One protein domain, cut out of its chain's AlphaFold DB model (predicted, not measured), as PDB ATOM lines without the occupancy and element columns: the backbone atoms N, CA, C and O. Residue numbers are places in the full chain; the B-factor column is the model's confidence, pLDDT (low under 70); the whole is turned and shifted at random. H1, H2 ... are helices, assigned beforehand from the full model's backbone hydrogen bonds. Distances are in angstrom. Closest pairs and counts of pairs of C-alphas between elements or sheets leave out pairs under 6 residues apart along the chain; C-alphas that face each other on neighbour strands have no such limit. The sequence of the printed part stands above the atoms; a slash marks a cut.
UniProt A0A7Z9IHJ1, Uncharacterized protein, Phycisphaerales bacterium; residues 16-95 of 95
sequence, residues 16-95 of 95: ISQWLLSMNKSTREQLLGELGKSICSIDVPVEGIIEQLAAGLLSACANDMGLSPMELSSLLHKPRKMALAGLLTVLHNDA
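What this domain is: This is residues 16 to 95 of the 95 residues of an uncharacterized protein of Phycisphaerales bacterium (UniProt A0A7Z9IHJ1). The long helix H3 runs through the middle and is crossed at about a right angle by H5, while short H1 packs on both. Short H4 lies across H3 near its residues 58 to 63, and H2 slants in to H3. The printed part has 80 residues with five named helices, H1 to H5, and no named strand: all helix, compact, radius of gyration of the C-alphas 12.4 A, spans 32 by 29 by 20 A.

Where its parts are: H1, residues 16 to 22, begins at C-alpha 16 (221.720, 195.287, 119.029). H2 is residues 25 to 38, 20.2 A; H3, 46 to 64, 27.0 A; H4, 69 to 74. H5, 79 to 94, 23.0 A, ends at C-alpha 94 (236.496, 200.500, 118.870).

How they stand to each other: H3 touches H5 about perpendicular at 88 degrees, closest C-alphas Ala 54 and Arg 80, 5.1 A. H1 touches H5, closest C-alphas Ser 17 and Gly 86, 4.1 A. H2 and H4 are apart. In each helix every O i to N i+4 pair is within hydrogen-bond range.

The domain as a whole: The printed part has no cut and no long link. Residues 40 to 42 and 94 to 95 have pLDDT under 70.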
ATOM      1  N   ILE A  16     221.214 194.178 118.214       86.56
ATOM      2  CA  ILE A  16     221.720 195.287 119.029       86.56
ATOM      3  C   ILE A  16     223.134 195.706 118.611       86.56
ATOM      4  O   ILE A  16     223.414 196.896 118.554       86.56
ATOM      5  N   SER A  17     224.027 194.771 118.265       86.38
ATOM      6  CA  SER A  17     225.352 195.147 117.742       86.38
ATOM      7  C   SER A  17     225.272 195.846 116.387       86.38
ATOM      8  O   SER A  17     226.027 196.779 116.149       86.38
ATOM      9  N   GLN A  18     224.359 195.427 115.505       86.81
ATOM     10  CA  GLN A  18     224.179 196.091 114.214       86.81
ATOM     11  C   GLN A  18     223.617 197.497 114.398       86.81
ATOM     12  O   GLN A  18     224.147 198.438 113.817       86.81
ATOM     13  N   TRP A  19     222.622 197.637 115.270       90.25
ATOM     14  CA  TRP A  19     222.040 198.919 115.652       90.25
ATOM     15  C   TRP A  19     223.069 199.880 116.268       90.25
ATOM     16  O   TRP A  19     223.190 201.030 115.856       90.25
ATOM     17  N   LEU A  20     223.900 199.400 117.197       89.12
ATOM     18  CA  LEU A  20     224.971 200.214 117.775       89.12
ATOM     19  C   LEU A  20     226.036 200.602 116.741       89.12
ATOM     20  O   LEU A  20     226.627 201.673 116.863       89.12
ATOM     21  N   LEU A  21     226.306 199.757 115.740       88.25
ATOM     22  CA  LEU A  21     227.263 200.045 114.664       88.25
ATOM     23  C   LEU A  21     226.707 200.979 113.587       88.25
ATOM     24  O   LEU A  21     227.500 201.634 112.917       88.25
ATOM     25  N   SER A  22     225.385 201.056 113.409       89.00
ATOM     26  CA  SER A  22     224.781 202.043 112.507       89.00
ATOM     27  C   SER A  22     224.829 203.465 113.070       89.00
ATOM     28  O   SER A  22     224.684 204.423 112.314       89.00
ATOM     29  N   MET A  23     225.067 203.622 114.376       89.44
ATOM     30  CA  MET A  23     225.316 204.920 114.997       89.44
ATOM     31  C   MET A  23     226.761 205.373 114.793       89.44
ATOM     32  O   MET A  23     227.701 204.578 114.848       89.44
ATOM     33  N   ASN A  24     226.955 206.686 114.655       89.94
ATOM     34  CA  ASN A  24     228.287 207.266 114.787       89.94
ATOM     35  C   ASN A  24     228.765 207.196 116.256       89.94
ATOM     36  O   ASN A  24     227.969 207.053 117.190       89.94
ATOM     37  N   LYS A  25     230.082 207.326 116.459       87.69
ATOM     38  CA  LYS A  25     230.716 207.204 117.780       87.69
ATOM     39  C   LYS A  25     230.151 208.188 118.813       87.69
ATOM     40  O   LYS A  25     229.863 207.775 119.930       87.69
ATOM     41  N   SER A  26     229.933 209.447 118.434       90.88
ATOM     42  CA  SER A  26     229.439 210.488 119.348       90.88
ATOM     43  C   SER A  26     228.016 210.201 119.837       90.88
ATOM     44  O   SER A  26     227.752 210.283 121.033       90.88
ATOM     45  N   THR A  27     227.116 209.784 118.943       90.31
ATOM     46  CA  THR A  27     225.745 209.393 119.304       90.31
ATOM     47  C   THR A  27     225.740 208.175 120.226       90.31
ATOM     48  O   THR A  27     224.987 208.134 121.199       90.31
ATOM     49  N   ARG A  28     226.614 207.198 119.965       92.06
ATOM     50  CA  ARG A  28     226.761 206.009 120.811       92.06
ATOM     51  C   ARG A  28     227.279 206.354 122.210       92.06
ATOM     52  O   ARG A  28     226.741 205.857 123.194       92.06
ATOM     53  N   GLU A  29     228.287 207.216 122.314       90.81
ATOM     54  CA  GLU A  29     228.808 207.705 123.599       90.81
ATOM     55  C   GLU A  29     227.755 208.501 124.375       90.81
ATOM     56  O   GLU A  29     227.610 208.304 125.580       90.81
ATOM     57  N   GLN A  30     226.976 209.343 123.688       93.56
ATOM     58  CA  GLN A  30     225.872 210.073 124.305       93.56
ATOM     59  C   GLN A  30     224.822 209.115 124.877       93.56
ATOM     60  O   GLN A  30     224.473 209.245 126.050       93.56
ATOM     61  N   LEU A  31     224.370 208.128 124.094       92.56
ATOM     62  CA  LEU A  31     223.413 207.113 124.545       92.56
ATOM     63  C   LEU A  31     223.922 206.386 125.798       92.56
ATOM     64  O   LEU A  31     223.204 206.273 126.789       92.56
ATOM     65  N   LEU A  32     225.167 205.903 125.770       90.38
ATOM     66  CA  LEU A  32     225.759 205.206 126.914       90.38
ATOM     67  C   LEU A  32     225.914 206.129 128.128       90.38
ATOM     68  O   LEU A  32     225.705 205.687 129.256       90.38
ATOM     69  N   GLY A  33     226.224 207.408 127.912       89.75
ATOM     70  CA  GLY A  33     226.277 208.415 128.967       89.75
ATOM     71  C   GLY A  33     224.910 208.696 129.596       89.75
ATOM     72  O   GLY A  33     224.814 208.832 130.814       89.75
ATOM     73  N   GLU A  34     223.844 208.759 128.799       91.38
ATOM     74  CA  GLU A  34     222.469 208.929 129.286       91.38
ATOM     75  C   GLU A  34     221.987 207.703 130.067       91.38
ATOM     76  O   GLU A  34     221.449 207.852 131.167       91.38
ATOM     77  N   LEU A  35     222.257 206.496 129.560       89.44
ATOM     78  CA  LEU A  35     221.984 205.250 130.279       89.44
ATOM     79  C   LEU A  35     222.798 205.159 131.579       89.44
ATOM     80  O   LEU A  35     222.269 204.769 132.610       89.44
ATOM     81  N   GLY A  36     224.067 205.568 131.573       86.50
ATOM     82  CA  GLY A  36     224.897 205.583 132.780       86.50
ATOM     83  C   GLY A  36     224.366 206.536 133.855       86.50
ATOM     84  O   GLY A  36     224.340 206.185 135.032       86.50
ATOM     85  N   LYS A  37     223.879 207.719 133.458       86.31
ATOM     86  CA  LYS A  37     223.277 208.694 134.384       86.31
ATOM     87  C   LYS A  37     221.996 208.174 135.035       86.31
ATOM     88  O   LYS A  37     221.748 208.498 136.193       86.31
ATOM     89  N   SER A  38     221.193 207.382 134.320       80.88
ATOM     90  CA  SER A  38     219.949 206.822 134.866       80.88
ATOM     91  C   SER A  38     220.174 205.635 135.810       80.88
ATOM     92  O   SER A  38     219.299 205.343 136.621       80.88
ATOM     93  N   ILE A  39     221.352 205.002 135.761       81.25
ATOM     94  CA  ILE A  39     221.729 203.841 136.591       81.25
ATOM     95  C   ILE A  39     222.383 204.260 137.932       81.25
ATOM     96  O   ILE A  39     222.639 203.421 138.794       81.25
ATOM     97  N   CYS A  40     222.611 205.558 138.172       64.44
ATOM     98  CA  CYS A  40     223.198 206.068 139.418       64.44
ATOM     99  C   CYS A  40     222.270 205.886 140.635       64.44
ATOM    100  O   CYS A  40     221.545 206.796 141.035       64.44
ATOM    101  N   SER A  41     222.353 204.724 141.277       65.56
ATOM    102  CA  SER A  41     221.876 204.504 142.638       65.56
ATOM    103  C   SER A  41     222.979 203.813 143.441       65.56
ATOM    104  O   SER A  41     223.520 202.793 143.020       65.56
ATOM    105  N   ILE A  42     223.351 204.423 144.571       61.50
ATOM    106  CA  ILE A  42     224.558 204.103 145.358       61.50
ATOM    107  C   ILE A  42     224.514 202.679 145.953       61.50
ATOM    108  O   ILE A  42     225.564 202.117 146.246       61.50
ATOM    109  N   ASP A  43     223.330 202.064 146.038       78.88
ATOM    110  CA  ASP A  43     223.112 200.760 146.682       78.88
ATOM    111  C   ASP A  43     222.825 199.600 145.711       78.88
ATOM    112  O   ASP A  43     222.437 198.509 146.136       78.88
ATOM    113  N   VAL A  44     222.984 199.792 144.397       77.25
ATOM    114  CA  VAL A  44     222.701 198.722 143.427       77.25
ATOM    115  C   VAL A  44     223.952 197.860 143.212       77.25
ATOM    116  O   VAL A  44     224.999 198.391 142.835       77.25
ATOM    117  N   PRO A  45     223.876 196.526 143.400       85.19
ATOM    118  CA  PRO A  45     224.992 195.634 143.098       85.19
ATOM    119  C   PRO A  45     225.354 195.693 141.610       85.19
ATOM    120  O   PRO A  45     224.515 196.001 140.761       85.19
ATOM    121  N   VAL A  46     226.598 195.347 141.275       83.12
ATOM    122  CA  VAL A  46     227.118 195.399 139.896       83.12
ATOM    123  C   VAL A  46     226.236 194.610 138.927       83.12
ATOM    124  O   VAL A  46     225.973 195.061 137.814       83.12
ATOM    125  N   GLU A  47     225.706 193.467 139.351       84.06
ATOM    126  CA  GLU A  47     224.757 192.673 138.576       84.06
ATOM    127  C   GLU A  47     223.490 193.470 138.242       84.06
ATOM    128  O   GLU A  47     223.037 193.451 137.100       84.06
ATOM    129  N   GLY A  48     222.951 194.227 139.201       84.00
ATOM    130  CA  GLY A  48     221.788 195.091 138.994       84.00
ATOM    131  C   GLY A  48     222.069 196.231 138.013       84.00
ATOM    132  O   GLY A  48     221.236 196.518 137.155       84.00
ATOM    133  N   ILE A  49     223.265 196.820 138.069       86.69
ATOM    134  CA  ILE A  49     223.734 197.832 137.106       86.69
ATOM    135  C   ILE A  49     223.781 197.230 135.693       86.69
ATOM    136  O   ILE A  49     223.274 197.821 134.739       86.69
ATOM    137  N   ILE A  50     224.341 196.025 135.554       86.19
ATOM    138  CA  ILE A  50     224.430 195.306 134.275       86.19
ATOM    139  C   ILE A  50     223.034 194.983 133.725       86.19
ATOM    140  O   ILE A  50     222.790 195.129 132.523       86.19
ATOM    141  N   GLU A  51     222.100 194.565 134.582       86.56
ATOM    142  CA  GLU A  51     220.722 194.295 134.172       86.56
ATOM    143  C   GLU A  51     219.991 195.551 133.698       86.56
ATOM    144  O   GLU A  51     219.313 195.507 132.666       86.56
ATOM    145  N   GLN A  52     220.150 196.668 134.410       89.06
ATOM    146  CA  GLN A  52     219.553 197.947 134.029       89.06
ATOM    147  C   GLN A  52     220.137 198.469 132.717       89.06
ATOM    148  O   GLN A  52     219.386 198.912 131.848       89.06
ATOM    149  N   LEU A  53     221.448 198.330 132.515       90.00
ATOM    150  CA  LEU A  53     222.096 198.681 131.254       90.00
ATOM    151  C   LEU A  53     221.545 197.845 130.091       90.00
ATOM    152  O   LEU A  53     221.192 198.385 129.043       90.00
ATOM    153  N   ALA A  54     221.426 196.528 130.278       89.38
ATOM    154  CA  ALA A  54     220.870 195.639 129.264       89.38
ATOM    155  C   ALA A  54     219.414 195.998 128.918       89.38
ATOM    156  O   ALA A  54     219.040 195.990 127.745       89.38
ATOM    157  N   ALA A  55     218.601 196.324 129.927       89.62
ATOM    158  CA  ALA A  55     217.221 196.762 129.742       89.62
ATOM    159  C   ALA A  55     217.135 198.115 129.017       89.62
ATOM    160  O   ALA A  55     216.325 198.265 128.103       89.62
ATOM    161  N   GLY A  56     218.002 199.067 129.368       91.50
ATOM    162  CA  GLY A  56     218.097 200.367 128.710       91.50
ATOM    163  C   GLY A  56     218.461 200.248 127.231       91.50
ATOM    164  O   GLY A  56     217.790 200.834 126.384       91.50
ATOM    165  N   LEU A  57     219.450 199.410 126.903       91.50
ATOM    166  CA  LEU A  57     219.839 199.126 125.518       91.50
ATOM    167  C   LEU A  57     218.709 198.478 124.715       91.50
ATOM    168  O   LEU A  57     218.473 198.863 123.573       91.50
ATOM    169  N   LEU A  58     217.997 197.510 125.302       90.62
ATOM    170  CA  LEU A  58     216.841 196.880 124.659       90.62
ATOM    171  C   LEU A  58     215.729 197.891 124.388       90.62
ATOM    172  O   LEU A  58     215.176 197.900 123.294       90.62
ATOM    173  N   SER A  59     215.415 198.734 125.369       91.19
ATOM    174  CA  SER A  59     214.361 199.739 125.249       91.19
ATOM    175  C   SER A  59     214.694 200.776 124.176       91.19
ATOM    176  O   SER A  59     213.876 201.042 123.299       91.19
ATOM    177  N   ALA A  60     215.921 201.303 124.190       91.44
ATOM    178  CA  ALA A  60     216.382 202.269 123.199       91.44
ATOM    179  C   ALA A  60     216.413 201.673 121.782       91.44
ATOM    180  O   ALA A  60     215.954 202.313 120.840       91.44
ATOM    181  N   CYS A  61     216.882 200.429 121.639       90.62
ATOM    182  CA  CYS A  61     216.888 199.719 120.362       90.62
ATOM    183  C   CYS A  61     215.469 199.464 119.847       90.62
ATOM    184  O   CYS A  61     215.188 199.708 118.678       90.62
ATOM    185  N   ALA A  62     214.557 199.026 120.717       89.38
ATOM    186  CA  ALA A  62     213.164 198.812 120.348       89.38
ATOM    187  C   ALA A  62     212.517 200.117 119.863       89.38
ATOM    188  O   ALA A  62     211.932 200.139 118.783       89.38
ATOM    189  N   ASN A  63     212.708 201.206 120.613       91.62
ATOM    190  CA  ASN A  63     212.168 202.519 120.274       91.62
ATOM    191  C   ASN A  63     212.662 203.019 118.907       91.62
ATOM    192  O   ASN A  63     211.862 203.477 118.097       91.62
ATOM    193  N   ASP A  64     213.959 202.881 118.623       89.75
ATOM    194  CA  ASP A  64     214.547 203.284 117.339       89.75
ATOM    195  C   ASP A  64     214.053 202.419 116.162       89.75
ATOM    196  O   ASP A  64     213.874 202.900 115.047       89.75
ATOM    197  N   MET A  65     213.748 201.143 116.420       86.69
ATOM    198  CA  MET A  65     213.175 200.223 115.430       86.69
ATOM    199  C   MET A  65     211.653 200.373 115.252       86.69
ATOM    200  O   MET A  65     211.068 199.646 114.446       86.69
ATOM    201  N   GLY A  66     210.998 201.271 115.996       89.19
ATOM    202  CA  GLY A  66     209.538 201.403 115.998       89.19
ATOM    203  C   GLY A  66     208.813 200.190 116.593       89.19
ATOM    204  O   GLY A  66     207.667 199.924 116.240       89.19
ATOM    205  N   LEU A  67     209.488 199.439 117.467       87.75
ATOM    206  CA  LEU A  67     208.970 198.265 118.162       87.75
ATOM    207  C   LEU A  67     208.739 198.576 119.641       87.75
ATOM    208  O   LEU A  67     209.441 199.378 120.257       87.75
ATOM    209  N   SER A  68     207.816 197.854 120.265       89.12
ATOM    210  CA  SER A  68     207.778 197.776 121.721       89.12
ATOM    211  C   SER A  68     208.954 196.935 122.254       89.12
ATOM    212  O   SER A  68     209.415 195.993 121.594       89.12
ATOM    213  N   PRO A  69     209.426 197.185 123.491       84.00
ATOM    214  CA  PRO A  69     210.455 196.353 124.121       84.00
ATOM    215  C   PRO A  69     210.076 194.866 124.204       84.00
ATOM    216  O   PRO A  69     210.950 193.998 124.181       84.00
ATOM    217  N   MET A  70     208.777 194.564 124.287       85.19
ATOM    218  CA  MET A  70     208.244 193.201 124.326       85.19
ATOM    219  C   MET A  70     208.332 192.516 122.958       85.19
ATOM    220  O   MET A  70     208.761 191.363 122.891       85.19
ATOM    221  N   GLU A  71     208.013 193.223 121.871       83.38
ATOM    222  CA  GLU A  71     208.187 192.714 120.506       83.38
ATOM    223  C   GLU A  71     209.658 192.422 120.216       83.38
ATOM    224  O   GLU A  71     209.985 191.308 119.812       83.38
ATOM    225  N   LEU A  72     210.565 193.356 120.522       83.81
ATOM    226  CA  LEU A  72     212.000 193.116 120.344       83.81
ATOM    227  C   LEU A  72     212.489 191.950 121.212       83.81
ATOM    228  O   LEU A  72     213.264 191.114 120.752       83.81
ATOM    229  N   SER A  73     212.015 191.851 122.456       83.12
ATOM    230  CA  SER A  73     212.371 190.737 123.340       83.12
ATOM    231  C   SER A  73     211.902 189.390 122.793       83.12
ATOM    232  O   SER A  73     212.632 188.413 122.916       83.12
ATOM    233  N   SER A  74     210.736 189.328 122.140       83.62
ATOM    234  CA  SER A  74     210.239 188.098 121.506       83.62
ATOM    235  C   SER A  74     211.115 187.616 120.342       83.62
ATOM    236  O   SER A  74     211.182 186.417 120.071       83.62
ATOM    237  N   LEU A  75     211.846 188.531 119.695       80.06
ATOM    238  CA  LEU A  75     212.785 188.225 118.611       80.06
ATOM    239  C   LEU A  75     214.143 187.718 119.124       80.06
ATOM    240  O   LEU A  75     214.958 187.218 118.346       80.06
ATOM    241  N   LEU A  76     214.412 187.849 120.426       78.94
ATOM    242  CA  LEU A  76     215.697 187.532 121.039       78.94
ATOM    243  C   LEU A  76     215.566 186.325 121.970       78.94
ATOM    244  O   LEU A  76     214.815 186.331 122.937       78.94
ATOM    245  N   HIS A  77     216.392 185.301 121.753       73.69
ATOM    246  CA  HIS A  77     216.373 184.090 122.583       73.69
ATOM    247  C   HIS A  77     216.753 184.357 124.056       73.69
ATOM    248  O   HIS A  77     216.252 183.700 124.966       73.69
ATOM    249  N   LYS A  78     217.656 185.320 124.302       83.81
ATOM    250  CA  LYS A  78     218.049 185.801 125.641       83.81
ATOM    251  C   LYS A  78     218.283 187.317 125.588       83.81
ATOM    252  O   LYS A  78     219.441 187.725 125.468       83.81
ATOM    253  N   PRO A  79     217.228 188.150 125.670       80.94
ATOM    254  CA  PRO A  79     217.287 189.575 125.329       80.94
ATOM    255  C   PRO A  79     218.430 190.322 126.022       80.94
ATOM    256  O   PRO A  79     219.283 190.908 125.359       80.94
ATOM    257  N   ARG A  80     218.523 190.208 127.353       84.12
ATOM    258  CA  ARG A  80     219.558 190.890 128.151       84.12
ATOM    259  C   ARG A  80     220.975 190.441 127.784       84.12
ATOM    260  O   ARG A  80     221.856 191.265 127.565       84.12
ATOM    261  N   LYS A  81     221.192 189.126 127.648       85.38
ATOM    262  CA  LYS A  81     222.498 188.567 127.261       85.38
ATOM    263  C   LYS A  81     222.906 189.024 125.859       85.38
ATOM    264  O   LYS A  81     224.075 189.310 125.629       85.38
ATOM    265  N   MET A  82     221.954 189.099 124.930       83.88
ATOM    266  CA  MET A  82     222.198 189.539 123.554       83.88
ATOM    267  C   MET A  82     222.469 191.044 123.454       83.88
ATOM    268  O   MET A  82     223.276 191.447 122.616       83.88
ATOM    269  N   ALA A  83     221.853 191.851 124.322       86.50
ATOM    270  CA  ALA A  83     222.138 193.278 124.443       86.50
ATOM    271  C   ALA A  83     223.576 193.531 124.892       86.50
ATOM    272  O   ALA A  83     224.327 194.226 124.211       86.50
ATOM    273  N   LEU A  84     223.988 192.877 125.979       86.81
ATOM    274  CA  LEU A  84     225.340 193.007 126.524       86.81
ATOM    275  C   LEU A  84     226.399 192.449 125.573       86.81
ATOM    276  O   LEU A  84     227.410 193.098 125.327       86.81
ATOM    277  N   ALA A  85     226.152 191.277 124.978       85.75
ATOM    278  CA  ALA A  85     227.047 190.719 123.967       85.75
ATOM    279  C   ALA A  85     227.188 191.654 122.755       85.75
ATOM    280  O   ALA A  85     228.278 191.777 122.192       85.75
ATOM    281  N   GLY A  86     226.101 192.335 122.373       83.69
ATOM    282  CA  GLY A  86     226.126 193.310 121.294       83.69
ATOM    283  C   GLY A  86     226.986 194.523 121.632       83.69
ATOM    284  O   GLY A  86     227.850 194.882 120.837       83.69
ATOM    285  N   LEU A  87     226.819 195.084 122.831       85.56
ATOM    286  CA  LEU A  87     227.639 196.190 123.324       85.56
ATOM    287  C   LEU A  87     229.129 195.826 123.376       85.56
ATOM    288  O   LEU A  87     229.952 196.548 122.818       85.56
ATOM    289  N   LEU A  88     229.478 194.692 123.994       85.69
ATOM    290  CA  LEU A  88     230.870 194.239 124.114       85.69
ATOM    291  C   LEU A  88     231.535 194.050 122.748       85.69
ATOM    292  O   LEU A  88     232.698 194.404 122.574       85.69
ATOM    293  N   THR A  89     230.791 193.533 121.768       84.38
ATOM    294  CA  THR A  89     231.289 193.372 120.395       84.38
ATOM    295  C   THR A  89     231.652 194.717 119.770       84.38
ATOM    296  O   THR A  89     232.656 194.813 119.073       84.38
ATOM    297  N   VAL A  90     230.848 195.758 120.002       84.12
ATOM    298  CA  VAL A  90     231.112 197.097 119.459       84.12
ATOM    299  C   VAL A  90     232.288 197.758 120.167       84.12
ATOM    300  O   VAL A  90     233.193 198.234 119.492       84.12
ATOM    301  N   LEU A  91     232.332 197.704 121.500       82.94
ATOM    302  CA  LEU A  91     233.434 198.271 122.283       82.94
ATOM    303  C   LEU A  91     234.782 197.614 121.960       82.94
ATOM    304  O   LEU A  91     235.792 198.302 121.905       82.94
ATOM    305  N   HIS A  92     234.802 196.302 121.711       79.31
ATOM    306  CA  HIS A  92     236.024 195.598 121.322       79.31
ATOM    307  C   HIS A  92     236.538 195.997 119.931       79.31
ATOM    308  O   HIS A  92     237.738 195.956 119.706       79.31
ATOM    309  N   ASN A  93     235.652 196.374 119.004       72.38
ATOM    310  CA  ASN A  93     236.059 196.844 117.674       72.38
ATOM    311  C   ASN A  93     236.490 198.323 117.666       72.38
ATOM    312  O   ASN A  93     237.109 198.758 116.699       72.38
ATOM    313  N   ASP A  94     236.128 199.088 118.700       61.94
ATOM    314  CA  ASP A  94     236.496 200.500 118.870       61.94
ATOM    315  C   ASP A  94     237.818 200.690 119.658       61.94
ATOM    316  O   ASP A  94     238.309 201.821 119.727       61.94
ATOM    317  N   ALA A  95     238.355 199.623 120.271       55.25
ATOM    318  CA  ALA A  95     239.581 199.601 121.086       55.25
ATOM    319  C   ALA A  95     240.821 199.222 120.263       55.25
ATOM    320  O   ALA A  95     241.889 199.820 120.526       55.25
TER     321      ALA A  95